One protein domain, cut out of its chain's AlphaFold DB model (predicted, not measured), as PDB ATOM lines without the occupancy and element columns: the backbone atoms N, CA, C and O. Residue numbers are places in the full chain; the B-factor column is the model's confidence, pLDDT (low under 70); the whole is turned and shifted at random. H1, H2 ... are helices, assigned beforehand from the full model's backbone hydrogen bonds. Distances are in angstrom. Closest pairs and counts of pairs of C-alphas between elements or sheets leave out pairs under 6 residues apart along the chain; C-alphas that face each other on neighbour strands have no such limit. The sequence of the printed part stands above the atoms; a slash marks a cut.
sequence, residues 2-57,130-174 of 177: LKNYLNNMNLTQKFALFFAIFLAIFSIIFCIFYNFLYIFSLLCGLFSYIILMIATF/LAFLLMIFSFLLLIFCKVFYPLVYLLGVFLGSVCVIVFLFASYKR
ATOM      1  N   LEU A   2       1.270   1.308 -29.083       42.88
ATOM      2  CA  LEU A   2       1.116   0.799 -27.699       42.88
ATOM      3  C   LEU A   2       2.313   1.109 -26.773       42.88
ATOM      4  O   LEU A   2       2.127   1.444 -25.606       42.88
ATOM      5  N   LYS A   3       3.543   1.047 -27.304       43.34
ATOM      6  CA  LYS A   3       4.787   1.263 -26.540       43.34
ATOM      7  C   LYS A   3       4.920   2.697 -25.991       43.34
ATOM      8  O   LYS A   3       5.307   2.867 -24.841       43.34
ATOM      9  N   ASN A   4       4.495   3.712 -26.756       47.81
ATOM     10  CA  ASN A   4       4.428   5.104 -26.276       47.81
ATOM     11  C   ASN A   4       3.283   5.321 -25.276       47.81
ATOM     12  O   ASN A   4       3.404   6.140 -24.372       47.81
ATOM     13  N   TYR A   5       2.192   4.558 -25.398       50.75
ATOM     14  CA  TYR A   5       1.056   4.628 -24.476       50.75
ATOM     15  C   TYR A   5       1.409   4.089 -23.082       50.75
ATOM     16  O   TYR A   5       0.963   4.634 -22.077       50.75
ATOM     17  N   LEU A   6       2.244   3.046 -23.023       51.72
ATOM     18  CA  LEU A   6       2.773   2.482 -21.781       51.72
ATOM     19  C   LEU A   6       3.825   3.373 -21.121       51.72
ATOM     20  O   LEU A   6       3.880   3.423 -19.894       51.72
ATOM     21  N   ASN A   7       4.644   4.087 -21.897       52.66
ATOM     22  CA  ASN A   7       5.772   4.822 -21.328       52.66
ATOM     23  C   ASN A   7       5.356   6.109 -20.588       52.66
ATOM     24  O   ASN A   7       5.941   6.406 -19.551       52.66
ATOM     25  N   ASN A   8       4.287   6.783 -21.034       55.16
ATOM     26  CA  ASN A   8       3.747   8.006 -20.412       55.16
ATOM     27  C   ASN A   8       2.825   7.767 -19.197       55.16
ATOM     28  O   ASN A   8       2.239   8.713 -18.673       55.16
ATOM     29  N   MET A   9       2.650   6.522 -18.745       59.84
ATOM     30  CA  MET A   9       1.838   6.226 -17.561       59.84
ATOM     31  C   MET A   9       2.643   6.368 -16.266       59.84
ATOM     32  O   MET A   9       3.769   5.875 -16.161       59.84
ATOM     33  N   ASN A  10       2.018   6.973 -15.252       66.44
ATOM     34  CA  ASN A  10       2.560   7.031 -13.894       66.44
ATOM     35  C   ASN A  10       2.768   5.617 -13.324       66.44
ATOM     36  O   ASN A  10       2.036   4.688 -13.673       66.44
ATOM     37  N   LEU A  11       3.722   5.456 -12.400       71.75
ATOM     38  CA  LEU A  11       4.060   4.162 -11.784       71.75
ATOM     39  C   LEU A  11       2.818   3.445 -11.215       71.75
ATOM     40  O   LEU A  11       2.609   2.261 -11.463       71.75
ATOM     41  N   THR A  12       1.928   4.191 -10.554       70.56
ATOM     42  CA  THR A  12       0.658   3.690 -10.001       70.56
ATOM     43  C   THR A  12      -0.303   3.170 -11.076       70.56
ATOM     44  O   THR A  12      -1.003   2.189 -10.854       70.56
ATOM     45  N   GLN A  13      -0.332   3.789 -12.261       69.69
ATOM     46  CA  GLN A  13      -1.192   3.366 -13.375       69.69
ATOM     47  C   GLN A  13      -0.647   2.107 -14.049       69.69
ATOM     48  O   GLN A  13      -1.415   1.205 -14.372       69.69
ATOM     49  N   LYS A  14       0.680   2.016 -14.208       73.69
ATOM     50  CA  LYS A  14       1.350   0.793 -14.672       73.69
ATOM     51  C   LYS A  14       1.058  -0.369 -13.721       73.69
ATOM     52  O   LYS A  14       0.715  -1.449 -14.186       73.69
ATOM     53  N   PHE A  15       1.114  -0.122 -12.411       79.44
ATOM     54  CA  PHE A  15       0.809  -1.124 -11.391       79.44
ATOM     55  C   PHE A  15      -0.665  -1.550 -11.409       79.44
ATOM     56  O   PHE A  15      -0.951  -2.741 -11.401       79.44
ATOM     57  N   ALA A  16      -1.606  -0.605 -11.517       76.94
ATOM     58  CA  ALA A  16      -3.036  -0.913 -11.599       76.94
ATOM     59  C   ALA A  16      -3.399  -1.701 -12.870       76.94
ATOM     60  O   ALA A  16      -4.179  -2.648 -12.813       76.94
ATOM     61  N   LEU A  17      -2.808  -1.345 -14.015       78.44
ATOM     62  CA  LEU A  17      -3.019  -2.054 -15.276       78.44
ATOM     63  C   LEU A  17      -2.393  -3.453 -15.238       78.44
ATOM     64  O   LEU A  17      -3.026  -4.416 -15.662       78.44
ATOM     65  N   PHE A  18      -1.190  -3.584 -14.672       82.44
ATOM     66  CA  PHE A  18      -0.563  -4.884 -14.437       82.44
ATOM     67  C   PHE A  18      -1.410  -5.760 -13.507       82.44
ATOM     68  O   PHE A  18      -1.647  -6.922 -13.821       82.44
ATOM     69  N   PHE A  19      -1.936  -5.197 -12.417       83.50
ATOM     70  CA  PHE A  19      -2.816  -5.902 -11.487       83.50
ATOM     71  C   PHE A  19      -4.118  -6.360 -12.157       83.50
ATOM     72  O   PHE A  19      -4.526  -7.504 -11.975       83.50
ATOM     73  N   ALA A  20      -4.744  -5.519 -12.986       81.50
ATOM     74  CA  ALA A  20      -5.943  -5.891 -13.737       81.50
ATOM     75  C   ALA A  20      -5.672  -7.031 -14.738       81.50
ATOM     76  O   ALA A  20      -6.453  -7.979 -14.821       81.50
ATOM     77  N   ILE A  21      -4.542  -6.979 -15.457       83.56
ATOM     78  CA  ILE A  21      -4.120  -8.058 -16.363       83.56
ATOM     79  C   ILE A  21      -3.841  -9.342 -15.576       83.56
ATOM     80  O   ILE A  21      -4.290 -10.413 -15.976       83.56
ATOM     81  N   PHE A  22      -3.139  -9.242 -14.448       86.75
ATOM     82  CA  PHE A  22      -2.844 -10.382 -13.586       86.75
ATOM     83  C   PHE A  22      -4.128 -11.045 -13.069       86.75
ATOM     84  O   PHE A  22      -4.270 -12.261 -13.169       86.75
ATOM     85  N   LEU A  23      -5.101 -10.252 -12.607       86.50
ATOM     86  CA  LEU A  23      -6.408 -10.736 -12.156       86.50
ATOM     87  C   LEU A  23      -7.175 -11.451 -13.283       86.50
ATOM     88  O   LEU A  23      -7.792 -12.494 -13.053       86.50
ATOM     89  N   ALA A  24      -7.114 -10.919 -14.508       83.31
ATOM     90  CA  ALA A  24      -7.741 -11.532 -15.676       83.31
ATOM     91  C   ALA A  24      -7.082 -12.867 -16.049       83.31
ATOM     92  O   ALA A  24      -7.785 -13.858 -16.245       83.31
ATOM     93  N   ILE A  25      -5.747 -12.924 -16.083       86.00
ATOM     94  CA  ILE A  25      -4.997 -14.157 -16.360       86.00
ATOM     95  C   ILE A  25      -5.276 -15.206 -15.279       86.00
ATOM     96  O   ILE A  25      -5.575 -16.352 -15.608       86.00
ATOM     97  N   PHE A  26      -5.252 -14.819 -14.001       87.25
ATOM     98  CA  PHE A  26      -5.558 -15.719 -12.889       87.25
ATOM     99  C   PHE A  26      -6.974 -16.297 -12.997       87.25
ATOM    100  O   PHE A  26      -7.167 -17.499 -12.829       87.25
ATOM    101  N   SER A  27      -7.957 -15.470 -13.365       82.19
ATOM    102  CA  SER A  27      -9.346 -15.911 -13.552       82.19
ATOM    103  C   SER A  27      -9.504 -16.877 -14.733       82.19
ATOM    104  O   SER A  27     -10.275 -17.833 -14.645       82.19
ATOM    105  N   ILE A  28      -8.750 -16.677 -15.819       84.06
ATOM    106  CA  ILE A  28      -8.722 -17.599 -16.966       84.06
ATOM    107  C   ILE A  28      -8.097 -18.938 -16.563       84.06
ATOM    108  O   ILE A  28      -8.672 -19.984 -16.854       84.06
ATOM    109  N   ILE A  29      -6.961 -18.917 -15.857       84.81
ATOM    110  CA  ILE A  29      -6.291 -20.129 -15.362       84.81
ATOM    111  C   ILE A  29      -7.219 -20.901 -14.422       84.81
ATOM    112  O   ILE A  29      -7.395 -22.106 -14.589       84.81
ATOM    113  N   PHE A  30      -7.877 -20.210 -13.487       84.56
ATOM    114  CA  PHE A  30      -8.860 -20.819 -12.593       84.56
ATOM    115  C   PHE A  30      -9.997 -21.491 -13.379       84.56
ATOM    116  O   PHE A  30     -10.351 -22.632 -13.097       84.56
ATOM    117  N   CYS A  31     -10.519 -20.851 -14.430       81.12
ATOM    118  CA  CYS A  31     -11.546 -21.462 -15.278       81.12
ATOM    119  C   CYS A  31     -11.043 -22.709 -16.024       81.12
ATOM    120  O   CYS A  31     -11.782 -23.688 -16.104       81.12
ATOM    121  N   ILE A  32      -9.800 -22.706 -16.524       81.69
ATOM    122  CA  ILE A  32      -9.190 -23.868 -17.197       81.69
ATOM    123  C   ILE A  32      -9.122 -25.077 -16.255       81.69
ATOM    124  O   ILE A  32      -9.433 -26.187 -16.680       81.69
ATOM    125  N   PHE A  33      -8.753 -24.869 -14.986       83.00
ATOM    126  CA  PHE A  33      -8.637 -25.951 -14.003       83.00
ATOM    127  C   PHE A  33      -9.982 -26.589 -13.622       83.00
ATOM    128  O   PHE A  33     -10.015 -27.783 -13.335       83.00
ATOM    129  N   TYR A  34     -11.080 -25.826 -13.616       80.19
ATOM    130  CA  TYR A  34     -12.400 -26.347 -13.234       80.19
ATOM    131  C   TYR A  34     -13.174 -26.938 -14.413       80.19
ATOM    132  O   TYR A  34     -13.665 -28.062 -14.323       80.19
ATOM    133  N   ASN A  35     -13.333 -26.184 -15.503       78.44
ATOM    134  CA  ASN A  35     -14.004 -26.653 -16.711       78.44
ATOM    135  C   ASN A  35     -13.723 -25.688 -17.870       78.44
ATOM    136  O   ASN A  35     -14.082 -24.512 -17.807       78.44
ATOM    137  N   PHE A  36     -13.166 -26.194 -18.972       79.69
ATOM    138  CA  PHE A  36     -12.864 -25.385 -20.160       79.69
ATOM    139  C   PHE A  36     -14.089 -24.624 -20.705       79.69
ATOM    140  O   PHE A  36     -13.960 -23.518 -21.228       79.69
ATOM    141  N   LEU A  37     -15.300 -25.162 -20.514       79.69
ATOM    142  CA  LEU A  37     -16.547 -24.518 -20.934       79.69
ATOM    143  C   LEU A  37     -16.820 -23.191 -20.201       79.69
ATOM    144  O   LEU A  37     -17.478 -22.308 -20.750       79.69
ATOM    145  N   TYR A  38     -16.275 -22.997 -18.997       83.25
ATOM    146  CA  TYR A  38     -16.457 -21.768 -18.214       83.25
ATOM    147  C   TYR A  38     -15.799 -20.556 -18.879       83.25
ATOM    148  O   TYR A  38     -16.292 -19.434 -18.756       83.25
ATOM    149  N   ILE A  39     -14.742 -20.779 -19.662       83.25
ATOM    150  CA  ILE A  39     -14.011 -19.717 -20.357       83.25
ATOM    151  C   ILE A  39     -14.934 -18.970 -21.320       83.25
ATOM    152  O   ILE A  39     -14.900 -17.745 -21.354       83.25
ATOM    153  N   PHE A  40     -15.807 -19.674 -22.048       82.75
ATOM    154  CA  PHE A  40     -16.748 -19.041 -22.976       82.75
ATOM    155  C   PHE A  40     -17.714 -18.097 -22.261       82.75
ATOM    156  O   PHE A  40     -17.979 -16.996 -22.744       82.75
ATOM    157  N   SER A  41     -18.201 -18.500 -21.085       84.31
ATOM    158  CA  SER A  41     -19.104 -17.675 -20.285       84.31
ATOM    159  C   SER A  41     -18.404 -16.433 -19.728       84.31
ATOM    160  O   SER A  41     -18.947 -15.330 -19.820       84.31
ATOM    161  N   LEU A  42     -17.163 -16.592 -19.255       84.94
ATOM    162  CA  LEU A  42     -16.329 -15.499 -18.755       84.94
ATOM    163  C   LEU A  42     -16.006 -14.491 -19.864       84.94
ATOM    164  O   LEU A  42     -16.209 -13.288 -19.692       84.94
ATOM    165  N   LEU A  43     -15.531 -14.984 -21.012       84.44
ATOM    166  CA  LEU A  43     -15.139 -14.154 -22.147       84.44
ATOM    167  C   LEU A  43     -16.333 -13.361 -22.674       84.44
ATOM    168  O   LEU A  43     -16.217 -12.172 -22.959       84.44
ATOM    169  N   CYS A  44     -17.494 -14.010 -22.770       85.38
ATOM    170  CA  CYS A  44     -18.704 -13.373 -23.256       85.38
ATOM    171  C   CYS A  44     -19.181 -12.245 -22.330       85.38
ATOM    172  O   CYS A  44     -19.490 -11.156 -22.814       85.38
ATOM    173  N   GLY A  45     -19.175 -12.462 -21.008       82.62
ATOM    174  CA  GLY A  45     -19.496 -11.414 -20.033       82.62
ATOM    175  C   GLY A  45     -18.522 -10.235 -20.105       82.62
ATOM    176  O   GLY A  45     -18.940  -9.079 -20.160       82.62
ATOM    177  N   LEU A  46     -17.223 -10.529 -20.198       85.06
ATOM    178  CA  LEU A  46     -16.173  -9.518 -20.290       85.06
ATOM    179  C   LEU A  46     -16.293  -8.674 -21.569       85.06
ATOM    180  O   LEU A  46     -16.307  -7.444 -21.500       85.06
ATOM    181  N   PHE A  47     -16.435  -9.310 -22.735       84.88
ATOM    182  CA  PHE A  47     -16.578  -8.600 -24.009       84.88
ATOM    183  C   PHE A  47     -17.875  -7.802 -24.093       84.88
ATOM    184  O   PHE A  47     -17.850  -6.646 -24.514       84.88
ATOM    185  N   SER A  48     -18.995  -8.386 -23.664       85.06
ATOM    186  CA  SER A  48     -20.287  -7.701 -23.666       85.06
ATOM    187  C   SER A  48     -20.237  -6.414 -22.839       85.06
ATOM    188  O   SER A  48     -20.666  -5.356 -23.306       85.06
ATOM    189  N   TYR A  49     -19.617  -6.472 -21.660       84.19
ATOM    190  CA  TYR A  49     -19.459  -5.304 -20.808       84.19
ATOM    191  C   TYR A  49     -18.514  -4.250 -21.406       84.19
ATOM    192  O   TYR A  49     -18.814  -3.056 -21.375       84.19
ATOM    193  N   ILE A  50     -17.386  -4.659 -21.998       82.94
ATOM    194  CA  ILE A  50     -16.462  -3.722 -22.658       82.94
ATOM    195  C   ILE A  50     -17.166  -2.987 -23.805       82.94
ATOM    196  O   ILE A  50     -17.051  -1.765 -23.913       82.94
ATOM    197  N   ILE A  51     -17.937  -3.703 -24.628       83.25
ATOM    198  CA  ILE A  51     -18.721  -3.110 -25.719       83.25
ATOM    199  C   ILE A  51     -19.742  -2.111 -25.163       83.25
ATOM    200  O   ILE A  51     -19.844  -0.995 -25.677       83.25
ATOM    201  N   LEU A  52     -20.451  -2.466 -24.085       84.06
ATOM    202  CA  LEU A  52     -21.391  -1.573 -23.401       84.06
ATOM    203  C   LEU A  52     -20.719  -0.289 -22.905       84.06
ATOM    204  O   LEU A  52     -21.276   0.804 -23.056       84.06
ATOM    205  N   MET A  53     -19.508  -0.396 -22.361       80.31
ATOM    206  CA  MET A  53     -18.755   0.765 -21.898       80.31
ATOM    207  C   MET A  53     -18.267   1.636 -23.053       80.31
ATOM    208  O   MET A  53     -18.440   2.851 -22.995       80.31
ATOM    209  N   ILE A  54     -17.747   1.056 -24.139       79.56
ATOM    210  CA  ILE A  54     -17.354   1.814 -25.341       79.56
ATOM    211  C   ILE A  54     -18.560   2.551 -25.937       79.56
ATOM    212  O   ILE A  54     -18.475   3.741 -26.245       79.56
ATOM    213  N   ALA A  55     -19.697   1.866 -26.072       77.75
ATOM    214  CA  ALA A  55     -20.938   2.459 -26.561       77.75
ATOM    215  C   ALA A  55     -21.417   3.599 -25.653       77.75
ATOM    216  O   ALA A  55     -21.860   4.643 -26.138       77.75
ATOM    217  N   THR A  56     -21.265   3.421 -24.339       77.75
ATOM    218  CA  THR A  56     -21.560   4.457 -23.354       77.75
ATOM    219  C   THR A  56     -20.652   5.664 -23.549       77.75
ATOM    220  O   THR A  56     -21.184   6.746 -23.774       77.75
ATOM    221  N   PHE A  57     -19.325   5.507 -23.566       73.50
ATOM    222  CA  PHE A  57     -18.390   6.623 -23.772       73.50
ATOM    223  C   PHE A  57     -18.640   7.363 -25.084       73.50
ATOM    224  O   PHE A  57     -18.763   8.582 -25.083       73.50
ATOM    225  N   LEU A 130     -28.346  -0.593 -28.425       81.81
ATOM    226  CA  LEU A 130     -27.690  -1.599 -29.260       81.81
ATOM    227  C   LEU A 130     -26.742  -2.492 -28.446       81.81
ATOM    228  O   LEU A 130     -26.727  -3.705 -28.635       81.81
ATOM    229  N   ALA A 131     -25.981  -1.916 -27.513       80.12
ATOM    230  CA  ALA A 131     -25.115  -2.694 -26.632       80.12
ATOM    231  C   ALA A 131     -25.907  -3.599 -25.671       80.12
ATOM    232  O   ALA A 131     -25.501  -4.737 -25.445       80.12
ATOM    233  N   PHE A 132     -27.053  -3.144 -25.154       82.06
ATOM    234  CA  PHE A 132     -27.948  -3.991 -24.364       82.06
ATOM    235  C   PHE A 132     -28.550  -5.128 -25.193       82.06
ATOM    236  O   PHE A 132     -28.583  -6.262 -24.723       82.06
ATOM    237  N   LEU A 133     -28.966  -4.860 -26.434       85.44
ATOM    238  CA  LEU A 133     -29.423  -5.905 -27.356       85.44
ATOM    239  C   LEU A 133     -28.322  -6.935 -27.622       85.44
ATOM    240  O   LEU A 133     -28.587  -8.132 -27.580       85.44
ATOM    241  N   LEU A 134     -27.083  -6.483 -27.827       84.69
ATOM    242  CA  LEU A 134     -25.931  -7.364 -28.015       84.69
ATOM    243  C   LEU A 134     -25.644  -8.196 -26.757       84.69
ATOM    244  O   LEU A 134     -25.376  -9.387 -26.869       84.69
ATOM    245  N   MET A 135     -25.771  -7.611 -25.563       84.12
ATOM    246  CA  MET A 135     -25.646  -8.325 -24.287       84.12
ATOM    247  C   MET A 135     -26.716  -9.411 -24.123       84.12
ATOM    248  O   MET A 135     -26.391 -10.537 -23.753       84.12
ATOM    249  N   ILE A 136     -27.976  -9.106 -24.446       86.44
ATOM    250  CA  ILE A 136     -29.077 -10.079 -24.409       86.44
ATOM    251  C   ILE A 136     -28.856 -11.183 -25.446       86.44
ATOM    252  O   ILE A 136     -29.012 -12.361 -25.131       86.44
ATOM    253  N   PHE A 137     -28.439 -10.828 -26.662       85.88
ATOM    254  CA  PHE A 137     -28.114 -11.791 -27.714       85.88
ATOM    255  C   PHE A 137     -26.979 -12.730 -27.294       85.88
ATOM    256  O   PHE A 137     -27.096 -13.945 -27.429       85.88
ATOM    257  N   SER A 138     -25.912 -12.182 -26.714       82.38
ATOM    258  CA  SER A 138     -24.824 -12.948 -26.113       82.38
ATOM    259  C   SER A 138     -25.339 -13.928 -25.058       82.38
ATOM    260  O   SER A 138     -24.999 -15.107 -25.092       82.38
ATOM    261  N   PHE A 139     -26.214 -13.475 -24.165       84.00
ATOM    262  CA  PHE A 139     -26.809 -14.318 -23.131       84.00
ATOM    263  C   PHE A 139     -27.635 -15.475 -23.721       84.00
ATOM    264  O   PHE A 139     -27.468 -16.627 -23.324       84.00
ATOM    265  N   LEU A 140     -28.475 -15.182 -24.718       86.50
ATOM    266  CA  LEU A 140     -29.282 -16.173 -25.437       86.50
ATOM    267  C   LEU A 140     -28.410 -17.205 -26.161       86.50
ATOM    268  O   LEU A 140     -28.703 -18.398 -26.105       86.50
ATOM    269  N   LEU A 141     -27.316 -16.764 -26.789       84.00
ATOM    270  CA  LEU A 141     -26.374 -17.643 -27.481       84.00
ATOM    271  C   LEU A 141     -25.706 -18.628 -26.509       84.00
ATOM    272  O   LEU A 141     -25.596 -19.816 -26.804       84.00
ATOM    273  N   LEU A 142     -25.324 -18.165 -25.314       83.62
ATOM    274  CA  LEU A 142     -24.739 -19.025 -24.281       83.62
ATOM    275  C   LEU A 142     -25.734 -20.065 -23.754       83.62
ATOM    276  O   LEU A 142     -25.347 -21.214 -23.516       83.62
ATOM    277  N   ILE A 143     -26.998 -19.669 -23.565       84.69
ATOM    278  CA  ILE A 143     -28.070 -20.583 -23.146       84.69
ATOM    279  C   ILE A 143     -28.303 -21.638 -24.226       84.69
ATOM    280  O   ILE A 143     -28.363 -22.827 -23.915       84.69
ATOM    281  N   PHE A 144     -28.378 -21.220 -25.492       86.38
ATOM    282  CA  PHE A 144     -28.589 -22.120 -26.622       86.38
ATOM    283  C   PHE A 144     -27.474 -23.167 -26.738       86.38
ATOM    284  O   PHE A 144     -27.748 -24.350 -26.932       86.38
ATOM    285  N   CYS A 145     -26.219 -22.766 -26.522       82.19
ATOM    286  CA  CYS A 145     -25.081 -23.682 -26.517       82.19
ATOM    287  C   CYS A 145     -24.993 -24.576 -25.265       82.19
ATOM    288  O   CYS A 145     -24.099 -25.414 -25.214       82.19
ATOM    289  N   LYS A 146     -25.880 -24.429 -24.262       80.56
ATOM    290  CA  LYS A 146     -25.811 -25.111 -22.946       80.56
ATOM    291  C   LYS A 146     -24.498 -24.872 -22.184       80.56
ATOM    292  O   LYS A 146     -24.088 -25.678 -21.355       80.56
ATOM    293  N   VAL A 147     -23.842 -23.744 -22.447       81.56
ATOM    294  CA  VAL A 147     -22.541 -23.362 -21.856       81.56
ATOM    295  C   VAL A 147     -22.724 -22.192 -20.875       81.56
ATOM    296  O   VAL A 147     -21.770 -21.563 -20.422       81.56
ATOM    297  N   PHE A 148     -23.973 -21.864 -20.538       80.19
ATOM    298  CA  PHE A 148     -24.282 -20.730 -19.683       80.19
ATOM    299  C   PHE A 148     -24.073 -21.054 -18.200       80.19
ATOM    300  O   PHE A 148     -24.854 -21.790 -17.598       80.19
ATOM    301  N   TYR A 149     -23.048 -20.437 -17.606       82.25
ATOM    302  CA  TYR A 149     -22.765 -20.505 -16.174       82.25
ATOM    303  C   TYR A 149     -22.916 -19.109 -15.553       82.25
ATOM    304  O   TYR A 149     -22.009 -18.283 -15.681       82.25
ATOM    305  N   PRO A 150     -24.036 -18.826 -14.860       81.00
ATOM    306  CA  PRO A 150     -24.369 -17.479 -14.393       81.00
ATOM    307  C   PRO A 150     -23.282 -16.843 -13.518       81.00
ATOM    308  O   PRO A 150     -22.962 -15.670 -13.684       81.00
ATOM    309  N   LEU A 151     -22.683 -17.626 -12.613       83.12
ATOM    310  CA  LEU A 151     -21.629 -17.154 -11.707       83.12
ATOM    311  C   LEU A 151     -20.368 -16.727 -12.466       83.12
ATOM    312  O   LEU A 151     -19.771 -15.699 -12.157       83.12
ATOM    313  N   VAL A 152     -19.986 -17.496 -13.485       86.25
ATOM    314  CA  VAL A 152     -18.793 -17.224 -14.292       86.25
ATOM    315  C   VAL A 152     -19.026 -16.036 -15.224       86.25
ATOM    316  O   VAL A 152     -18.142 -15.198 -15.398       86.25
ATOM    317  N   TYR A 153     -20.234 -15.913 -15.774       85.25
ATOM    318  CA  TYR A 153     -20.635 -14.738 -16.541       85.25
ATOM    319  C   TYR A 153     -20.565 -13.461 -15.694       85.25
ATOM    320  O   TYR A 153     -19.976 -12.465 -16.117       85.25
ATOM    321  N   LEU A 154     -21.113 -13.500 -14.474       86.56
ATOM    322  CA  LEU A 154     -21.088 -12.369 -13.545       86.56
ATOM    323  C   LEU A 154     -19.652 -11.986 -13.165       86.56
ATOM    324  O   LEU A 154     -19.320 -10.802 -13.129       86.56
ATOM    325  N   LEU A 155     -18.784 -12.981 -12.959       86.44
ATOM    326  CA  LEU A 155     -17.354 -12.768 -12.743       86.44
ATOM    327  C   LEU A 155     -16.705 -12.062 -13.944       86.44
ATOM    328  O   LEU A 155     -15.955 -11.105 -13.759       86.44
ATOM    329  N   GLY A 156     -17.033 -12.473 -15.172       85.62
ATOM    330  CA  GLY A 156     -16.570 -11.824 -16.402       85.62
ATOM    331  C   GLY A 156     -16.994 -10.355 -16.502       85.62
ATOM    332  O   GLY A 156     -16.174  -9.497 -16.833       85.62
ATOM    333  N   VAL A 157     -18.243 -10.041 -16.147       86.56
ATOM    334  CA  VAL A 157     -18.745  -8.656 -16.073       86.56
ATOM    335  C   VAL A 157     -18.000  -7.856 -15.002       86.56
ATOM    336  O   VAL A 157     -17.584  -6.725 -15.259       86.56
ATOM    337  N   PHE A 158     -17.769  -8.441 -13.824       87.12
ATOM    338  CA  PHE A 158     -17.011  -7.801 -12.748       87.12
ATOM    339  C   PHE A 158     -15.577  -7.471 -13.182       87.12
ATOM    340  O   PHE A 158     -15.145  -6.325 -13.056       87.12
ATOM    341  N   LEU A 159     -14.869  -8.428 -13.788       86.12
ATOM    342  CA  LEU A 159     -13.541  -8.214 -14.371       86.12
ATOM    343  C   LEU A 159     -13.552  -7.118 -15.442       86.12
ATOM    344  O   LEU A 159     -12.696  -6.234 -15.426       86.12
ATOM    345  N   GLY A 160     -14.545  -7.136 -16.335       84.00
ATOM    346  CA  GLY A 160     -14.750  -6.082 -17.326       84.00
ATOM    347  C   GLY A 160     -14.895  -4.701 -16.677       84.00
ATOM    348  O   GLY A 160     -14.260  -3.743 -17.119       84.00
ATOM    349  N   SER A 161     -15.662  -4.600 -15.590       83.75
ATOM    350  CA  SER A 161     -15.849  -3.350 -14.843       83.75
ATOM    351  C   SER A 161     -14.553  -2.825 -14.230       83.75
ATOM    352  O   SER A 161     -14.222  -1.655 -14.428       83.75
ATOM    353  N   VAL A 162     -13.769  -3.693 -13.585       84.56
ATOM    354  CA  VAL A 162     -12.471  -3.340 -12.995       84.56
ATOM    355  C   VAL A 162     -11.511  -2.852 -14.078       84.56
ATOM    356  O   VAL A 162     -10.907  -1.791 -13.926       84.56
ATOM    357  N   CYS A 163     -11.429  -3.562 -15.207       83.00
ATOM    358  CA  CYS A 163     -10.609  -3.156 -16.349       83.00
ATOM    359  C   CYS A 163     -10.980  -1.756 -16.858       83.00
ATOM    360  O   CYS A 163     -10.099  -0.933 -17.107       83.00
ATOM    361  N   VAL A 164     -12.277  -1.459 -16.978       81.50
ATOM    362  CA  VAL A 164     -12.740  -0.154 -17.464       81.50
ATOM    363  C   VAL A 164     -12.483   0.960 -16.448       81.50
ATOM    364  O   VAL A 164     -12.067   2.046 -16.845       81.50
ATOM    365  N   ILE A 165     -12.666   0.710 -15.150       81.81
ATOM    366  CA  ILE A 165     -12.367   1.692 -14.095       81.81
ATOM    367  C   ILE A 165     -10.875   2.031 -14.090       81.81
ATOM    368  O   ILE A 165     -10.510   3.207 -14.073       81.81
ATOM    369  N   VAL A 166     -10.008   1.017 -14.164       80.06
ATOM    370  CA  VAL A 166      -8.552   1.208 -14.243       80.06
ATOM    371  C   VAL A 166      -8.179   1.994 -15.499       80.06
ATOM    372  O   VAL A 166      -7.378   2.928 -15.427       80.06
ATOM    373  N   PHE A 167      -8.795   1.678 -16.640       76.62
ATOM    374  CA  PHE A 167      -8.586   2.412 -17.887       76.62
ATOM    375  C   PHE A 167      -9.041   3.878 -17.793       76.62
ATOM    376  O   PHE A 167      -8.338   4.781 -18.255       76.62
ATOM    377  N   LEU A 168     -10.186   4.144 -17.162       73.69
ATOM    378  CA  LEU A 168     -10.697   5.500 -16.963       73.69
ATOM    379  C   LEU A 168      -9.780   6.312 -16.038       73.69
ATOM    380  O   LEU A 168      -9.415   7.435 -16.378       73.69
ATOM    381  N   PHE A 169      -9.332   5.733 -14.922       72.19
ATOM    382  CA  PHE A 169      -8.337   6.354 -14.040       72.19
ATOM    383  C   PHE A 169      -7.006   6.626 -14.756       72.19
ATOM    384  O   PHE A 169      -6.353   7.644 -14.505       72.19
ATOM    385  N   ALA A 170      -6.600   5.735 -15.665       66.62
ATOM    386  CA  ALA A 170      -5.420   5.942 -16.498       66.62
ATOM    387  C   ALA A 170      -5.595   7.125 -17.466       66.62
ATOM    388  O   ALA A 170      -4.650   7.885 -17.689       66.62
ATOM    389  N   SER A 171      -6.805   7.301 -18.001       63.91
ATOM    390  CA  SER A 171      -7.133   8.316 -19.007       63.91
ATOM    391  C   SER A 171      -7.381   9.702 -18.396       63.91
ATOM    392  O   SER A 171      -6.837  10.683 -18.889       63.91
ATOM    393  N   TYR A 172      -8.105   9.789 -17.273       60.50
ATOM    394  CA  TYR A 172      -8.469  11.050 -16.608       60.50
ATOM    395  C   TYR A 172      -7.255  11.872 -16.152       60.50
ATOM    396  O   TYR A 172      -7.225  13.092 -16.282       60.50
ATOM    397  N   LYS A 173      -6.198  11.217 -15.655       51.56
ATOM    398  CA  LYS A 173      -4.989  11.923 -15.194       51.56
ATOM    399  C   LYS A 173      -4.172  12.532 -16.345       51.56
ATOM    400  O   LYS A 173      -3.288  13.340 -16.084       51.56
ATOM    401  N   ARG A 174      -4.453  12.146 -17.596       49.69
ATOM    402  CA  ARG A 174      -3.741  12.619 -18.790       49.69
ATOM    403  C   ARG A 174      -4.253  13.971 -19.302       49.69
ATOM    404  O   ARG A 174      -3.508  14.635 -19.993       49.69
TER     405      ARG A 174
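Overview. This is residues 2 to 57 and 130 to 174 of the 177 residues of an uncharacterized protein of Helicobacter sanguini (UniProt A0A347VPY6). Two long helices, H2 and H3, form a hairpin that opens as a V; H5 crosses H3 and runs back beside the first half of H2, while H4 lies side by side with H3 on the side away from H2. The short H1 lies off the beginning of H2 and packs on no other helix. The printed part has 101 residues with five named helices in the order H1, H2, H3, H4, H5 and no named strand, in the class all helix. It is only just compact, close to loose, with a radius of gyration of the C-alphas of 15.0 A and spans of 44 by 34 by 20 A.

Arrangement. H2, residues 11 to 34, is the longest helix. With residues 13 to 24 alone it touches H5, residues 150 to 172, at a shallow tilt of 13 degrees, opposite ways; the closest C-alphas are those of Gln 13 and Ala 170, 5.9 A apart. H2 also touches H3, residues 37 to 57, through residues 28 to 32 of H2 and 38 to 39 of H3 alone. Their closest C-alphas, those of Cys 31 and Tyr 38, are 5.7 A apart, and this helical hairpin has a shallow tilt of 33 degrees, only just short of steep, opposite ways. H2, H3 and H5 form a bundle, three helices that touch one another. H3 is the hub, touching three helices. H3 and H5 touch with 36 pairs of C-alphas within 8 A, the closest being those of Leu 42 and Gly 156 at 4.4 A; they run the same way at a steep tilt of 38 degrees, only just steep. H4, residues 130 to 144, touches H3 at a shallow tilt of 9 degrees, opposite ways, with the C-alphas of Leu 52 and Ala 131 closest at 5.1 A. H4 is apart from H2 and from H5. H1, residues 2 to 7, is close to H2 but not clearly touching: the C-alphas of Leu 6 and Lys 14, the closest, are 7.4 A apart. In H1, H2, H4 and H5 every O i to N i+4 pair is within hydrogen-bond range; in H3 16 of 17 are.

Along the chain. H2 is 34.7 A from first to last C-alpha, beginning at C-alpha 11 (4.060, 4.162, -11.784). H5 is 32.7 A long and ends at C-alpha 172 (-8.469, 11.050, -16.608). H3 is 31.3 A, H4 20.7 A and H1 8.9 A long; H1 begins at C-alpha 2 (1.116, 0.799, -27.699).

Size, cuts and confidence. The two C-alphas farthest apart are those of Asn 8 and Phe 144, 44.6 A. Residues 58 to 129 are not printed; C-alphas 57 and 130 are 13.6 A apart across this cut. Of the links that are printed whole, H1 to H2, H2 to H3 and H4 to H5 are tight. The mean pLDDT of the printed part is 78.4; it is under 70 at residues 2 to 10, 13 and 170 to 174.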